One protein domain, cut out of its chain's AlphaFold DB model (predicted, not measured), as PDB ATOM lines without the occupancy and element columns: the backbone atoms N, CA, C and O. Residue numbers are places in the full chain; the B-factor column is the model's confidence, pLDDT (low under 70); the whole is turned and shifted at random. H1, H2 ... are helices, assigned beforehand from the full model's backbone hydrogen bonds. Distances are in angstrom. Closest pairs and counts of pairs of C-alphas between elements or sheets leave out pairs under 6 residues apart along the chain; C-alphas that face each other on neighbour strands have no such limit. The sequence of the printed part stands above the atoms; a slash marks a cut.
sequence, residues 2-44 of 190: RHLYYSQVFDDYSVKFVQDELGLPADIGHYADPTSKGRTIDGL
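Overview. This is residues 2 to 44 of the 190 residues of a protein of Thermoplasmatales archaeon (UniProt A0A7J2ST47). With little regular structure, the printed part is an elongated run of loops, with H1 at one end, the short helices H2 and H3 towards the other, and a small parallel pairing of residues 5 to 6 with 24 to 25 between. Residues 10 to 16, of which 12 to 16 belong to H1, stick out. It has 43 residues, with three named helices in the order H1, H2, H3 and no named strand; the class is all helix, with 17 residues in named elements. It is only just loose, close to compact, with a radius of gyration of the C-alphas of 11.4 A and spans of 32 by 20 by 14 A.

Arrangement. H1, residues 12 to 20, is apart from H2, residues 28 to 31, and from H3, residues 40 to 43. H2 and H3 only just touch, with 3 pairs of C-alphas within 8 A, and only at the corner by their link; the closest C-alphas, of Tyr 31 and Thr 40, are 5.1 A apart. In H1 every O i to N i+4 pair is within hydrogen-bond range; H2 and H3 are too short for such a pair.

Along the chain. H1 begins at C-alpha 12 (164.682, 141.471, 97.597) and is 12.8 A long. H2 spans 4.8 A and H3 6.1 A, ending at C-alpha 43 (153.466, 119.351, 109.051).

Size, cuts and confidence. The C-alphas farthest apart, of Tyr 13 and Thr 35, are 32.5 A apart. The printed part has no cut, and both links are short. Residue 22 alone has pLDDT under 70.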
ATOM      1  N   ARG A   2     163.559 126.607 114.023       73.88
ATOM      2  CA  ARG A   2     164.672 125.628 113.934       73.88
ATOM      3  C   ARG A   2     165.036 125.286 112.485       73.88
ATOM      4  O   ARG A   2     166.208 125.119 112.193       73.88
ATOM      5  N   HIS A   3     164.038 125.226 111.605       81.88
ATOM      6  CA  HIS A   3     164.193 125.040 110.164       81.88
ATOM      7  C   HIS A   3     163.223 125.971 109.437       81.88
ATOM      8  O   HIS A   3     162.101 126.166 109.910       81.88
ATOM      9  N   LEU A   4     163.663 126.537 108.315       86.19
ATOM     10  CA  LEU A   4     162.853 127.361 107.424       86.19
ATOM     11  C   LEU A   4     162.787 126.661 106.067       86.19
ATOM     12  O   LEU A   4     163.826 126.465 105.438       86.19
ATOM     13  N   TYR A   5     161.582 126.293 105.640       88.31
ATOM     14  CA  TYR A   5     161.328 125.786 104.294       88.31
ATOM     15  C   TYR A   5     160.809 126.922 103.421       88.31
ATOM     16  O   TYR A   5     160.016 127.739 103.893       88.31
ATOM     17  N   TYR A   6     161.237 126.976 102.162       88.69
ATOM     18  CA  TYR A   6     160.757 127.986 101.222       88.69
ATOM     19  C   TYR A   6     160.646 127.428  99.805       88.69
ATOM     20  O   TYR A   6     161.512 126.687  99.343       88.69
ATOM     21  N   SER A   7     159.587 127.838  99.110       89.75
ATOM     22  CA  SER A   7     159.338 127.503  97.698       89.75
ATOM     23  C   SER A   7     159.310 128.734  96.800       89.75
ATOM     24  O   SER A   7     159.572 128.647  95.605       89.75
ATOM     25  N   GLN A   8     159.025 129.896  97.387       92.00
ATOM     26  CA  GLN A   8     159.019 131.198  96.738       92.00
ATOM     27  C   GLN A   8     159.412 132.262  97.768       92.00
ATOM     28  O   GLN A   8     159.070 132.151  98.945       92.00
ATOM     29  N   VAL A   9     160.117 133.297  97.317       92.00
ATOM     30  CA  VAL A   9     160.427 134.505  98.094       92.00
ATOM     31  C   VAL A   9     159.782 135.710  97.410       92.00
ATOM     32  O   VAL A   9     159.665 135.729  96.185       92.00
ATOM     33  N   PHE A  10     159.325 136.689  98.194       94.31
ATOM     34  CA  PHE A  10     158.427 137.751  97.712       94.31
ATOM     35  C   PHE A  10     159.043 139.157  97.703       94.31
ATOM     36  O   PHE A  10     158.410 140.091  97.216       94.31
ATOM     37  N   ASP A  11     160.272 139.314  98.195       95.88
ATOM     38  CA  ASP A  11     160.996 140.586  98.219       95.88
ATOM     39  C   ASP A  11     162.516 140.389  98.081       95.88
ATOM     40  O   ASP A  11     163.042 139.273  98.166       95.88
ATOM     41  N   ASP A  12     163.234 141.485  97.822       95.50
ATOM     42  CA  ASP A  12     164.682 141.471  97.597       95.50
ATOM     43  C   ASP A  12     165.468 141.122  98.865       95.50
ATOM     44  O   ASP A  12     166.538 140.516  98.786       95.50
ATOM     45  N   TYR A  13     164.934 141.485 100.031       93.38
ATOM     46  CA  TYR A  13     165.500 141.116 101.319       93.38
ATOM     47  C   TYR A  13     165.515 139.596 101.492       93.38
ATOM     48  O   TYR A  13     166.555 139.028 101.809       93.38
ATOM     49  N   SER A  14     164.395 138.929 101.222       91.31
ATOM     50  CA  SER A  14     164.243 137.479 101.334       91.31
ATOM     51  C   SER A  14     165.135 136.750 100.336       91.31
ATOM     52  O   SER A  14     165.719 135.732 100.690       91.31
ATOM     53  N   VAL A  15     165.295 137.287  99.118       91.12
ATOM     54  CA  VAL A  15     166.262 136.764  98.137       91.12
ATOM     55  C   VAL A  15     167.678 136.789  98.709       91.12
ATOM     56  O   VAL A  15     168.358 135.769  98.674       91.12
ATOM     57  N   LYS A  16     168.115 137.928  99.257       91.19
ATOM     58  CA  LYS A  16     169.452 138.057  99.863       91.19
ATOM     59  C   LYS A  16     169.600 137.148 101.081       91.19
ATOM     60  O   LYS A  16     170.601 136.460 101.219       91.19
ATOM     61  N   PHE A  17     168.572 137.076 101.924       87.75
ATOM     62  CA  PHE A  17     168.577 136.234 103.116       87.75
ATOM     63  C   PHE A  17     168.819 134.759 102.775       87.75
ATOM     64  O   PHE A  17     169.698 134.143 103.365       87.75
ATOM     65  N   VAL A  18     168.099 134.195 101.795       87.81
ATOM     66  CA  VAL A  18     168.277 132.777 101.418       87.81
ATOM     67  C   VAL A  18     169.565 132.503 100.631       87.81
ATOM     68  O   VAL A  18     169.924 131.340 100.455       87.81
ATOM     69  N   GLN A  19     170.256 133.540 100.138       85.81
ATOM     70  CA  GLN A  19     171.597 133.401  99.554       85.81
ATOM     71  C   GLN A  19     172.662 133.174 100.633       85.81
ATOM     72  O   GLN A  19     173.585 132.392 100.406       85.81
ATOM     73  N   ASP A  20     172.516 133.832 101.785       84.31
ATOM     74  CA  ASP A  20     173.518 133.833 102.857       84.31
ATOM     75  C   ASP A  20     173.220 132.795 103.956       84.31
ATOM     76  O   ASP A  20     174.138 132.216 104.534       84.31
ATOM     77  N   GLU A  21     171.941 132.518 104.221       77.38
ATOM     78  CA  GLU A  21     171.471 131.531 105.194       77.38
ATOM     79  C   GLU A  21     170.728 130.411 104.462       77.38
ATOM     80  O   GLU A  21     169.579 130.570 104.037       77.38
ATOM     81  N   LEU A  22     171.384 129.252 104.307       69.19
ATOM     82  CA  LEU A  22     170.785 128.103 103.631       69.19
ATOM     83  C   LEU A  22     169.623 127.546 104.473       69.19
ATOM     84  O   LEU A  22     169.799 126.709 105.361       69.19
ATOM     85  N   GLY A  23     168.409 128.009 104.177       73.44
ATOM     86  CA  GLY A  23     167.189 127.299 104.542       73.44
ATOM     87  C   GLY A  23     167.064 125.984 103.762       73.44
ATOM     88  O   GLY A  23     167.971 125.554 103.050       73.44
ATOM     89  N   LEU A  24     165.913 125.330 103.881       80.69
ATOM     90  CA  LEU A  24     165.605 124.107 103.145       80.69
ATOM     91  C   LEU A  24     164.722 124.462 101.939       80.69
ATOM     92  O   LEU A  24     163.510 124.619 102.111       80.69
ATOM     93  N   PRO A  25     165.285 124.614 100.725       82.50
ATOM     94  CA  PRO A  25     164.468 124.853  99.547       82.50
ATOM     95  C   PRO A  25     163.535 123.660  99.318       82.50
ATOM     96  O   PRO A  25     163.952 122.500  99.372       82.50
ATOM     97  N   ALA A  26     162.269 123.953  99.057       85.75
ATOM     98  CA  ALA A  26     161.265 122.983  98.661       85.75
ATOM     99  C   ALA A  26     160.762 123.366  97.272       85.75
ATOM    100  O   ALA A  26     160.184 124.439  97.092       85.75
ATOM    101  N   ASP A  27     160.976 122.498  96.285       90.38
ATOM    102  CA  ASP A  27     160.281 122.638  95.008       90.38
ATOM    103  C   ASP A  27     158.760 122.480  95.195       90.38
ATOM    104  O   ASP A  27     158.275 122.135  96.274       90.38
ATOM    105  N   ILE A  28     157.986 122.742  94.142       90.31
ATOM    106  CA  ILE A  28     156.518 122.678  94.209       90.31
ATOM    107  C   ILE A  28     156.014 121.260  94.542       90.31
ATOM    108  O   ILE A  28     155.004 121.114  95.233       90.31
ATOM    109  N   GLY A  29     156.750 120.228  94.118       91.94
ATOM    110  CA  GLY A  29     156.459 118.830  94.420       91.94
ATOM    111  C   GLY A  29     156.556 118.539  95.917       91.94
ATOM    112  O   GLY A  29     155.628 118.020  96.535       91.94
ATOM    113  N   HIS A  30     157.667 118.938  96.530       92.94
ATOM    114  CA  HIS A  30     157.868 118.815  97.969       92.94
ATOM    115  C   HIS A  30     157.014 119.815  98.762       92.94
ATOM    116  O   HIS A  30     156.696 119.571  99.922       92.94
ATOM    117  N   TYR A  31     156.613 120.937  98.173       94.88
ATOM    118  CA  TYR A  31     155.755 121.904  98.841       94.88
ATOM    119  C   TYR A  31     154.362 121.332  99.101       94.88
ATOM    120  O   TYR A  31     153.987 121.197 100.266       94.88
ATOM    121  N   ALA A  32     153.632 120.999  98.032       95.19
ATOM    122  CA  ALA A  32     152.183 120.813  98.088       95.19
ATOM    123  C   ALA A  32     151.603 119.752  97.133       95.19
ATOM    124  O   ALA A  32     150.416 119.449  97.247       95.19
ATOM    125  N   ASP A  33     152.399 119.151  96.241       93.00
ATOM    126  CA  ASP A  33     151.888 118.182  95.259       93.00
ATOM    127  C   ASP A  33     151.222 116.975  95.949       93.00
ATOM    128  O   ASP A  33     151.902 116.231  96.664       93.00
ATOM    129  N   PRO A  34     149.914 116.738  95.731       90.38
ATOM    130  CA  PRO A  34     149.170 115.665  96.392       90.38
ATOM    131  C   PRO A  34     149.639 114.253  96.012       90.38
ATOM    132  O   PRO A  34     149.270 113.289  96.679       90.38
ATOM    133  N   THR A  35     150.446 114.114  94.960       91.25
ATOM    134  CA  THR A  35     151.056 112.843  94.542       91.25
ATOM    135  C   THR A  35     152.441 112.610  95.152       91.25
ATOM    136  O   THR A  35     153.009 111.520  95.015       91.25
ATOM    137  N   SER A  36     152.989 113.604  95.856       92.38
ATOM    138  CA  SER A  36     154.268 113.487  96.549       92.38
ATOM    139  C   SER A  36     154.191 112.512  97.729       92.38
ATOM    140  O   SER A  36     153.178 112.391  98.415       92.38
ATOM    141  N   LYS A  37     155.308 111.831  98.017       91.62
ATOM    142  CA  LYS A  37     155.441 110.931  99.182       91.62
ATOM    143  C   LYS A  37     155.580 111.670 100.516       91.62
ATOM    144  O   LYS A  37     155.569 111.030 101.564       91.62
ATOM    145  N   GLY A  38     155.759 112.984 100.473       90.25
ATOM    146  CA  GLY A  38     155.801 113.842 101.645       90.25
ATOM    147  C   GLY A  38     155.804 115.296 101.213       90.25
ATOM    148  O   GLY A  38     156.588 115.678 100.341       90.25
ATOM    149  N   ARG A  39     154.911 116.088 101.807       93.69
ATOM    150  CA  ARG A  39     154.789 117.512 101.522       93.69
ATOM    151  C   ARG A  39     155.163 118.315 102.757       93.69
ATOM    152  O   ARG A  39     154.814 117.950 103.877       93.69
ATOM    153  N   THR A  40     155.825 119.449 102.570       93.25
ATOM    154  CA  THR A  40     156.161 120.351 103.684       93.25
ATOM    155  C   THR A  40     154.910 120.861 104.406       93.25
ATOM    156  O   THR A  40     154.938 121.037 105.623       93.25
ATOM    157  N   ILE A  41     153.795 121.021 103.684       94.81
ATOM    158  CA  ILE A  41     152.513 121.462 104.248       94.81
ATOM    159  C   ILE A  41     151.847 120.420 105.158       94.81
ATOM    160  O   ILE A  41     151.029 120.800 105.987       94.81
ATOM    161  N   ASP A  42     152.216 119.134 105.080       93.50
ATOM    162  CA  ASP A  42     151.619 118.079 105.922       93.50
ATOM    163  C   ASP A  42     151.983 118.243 107.410       93.50
ATOM    164  O   ASP A  42     151.312 117.713 108.297       93.50
ATOM    165  N   GLY A  43     153.056 118.984 107.697       92.31
ATOM    166  CA  GLY A  43     153.466 119.351 109.051       92.31
ATOM    167  C   GLY A  43     152.894 120.682 109.542       92.31
ATOM    168  O   GLY A  43     153.293 121.139 110.614       92.31
ATOM    169  N   LEU A  44     152.020 121.340 108.774       95.88
ATOM    170  CA  LEU A  44     151.577 122.699 109.067       95.88
ATOM    171  C   LEU A  44     150.530 122.713 110.190       95.88
ATOM    172  O   LEU A  44     149.405 122.239 110.047       95.88
TER     173      LEU A  44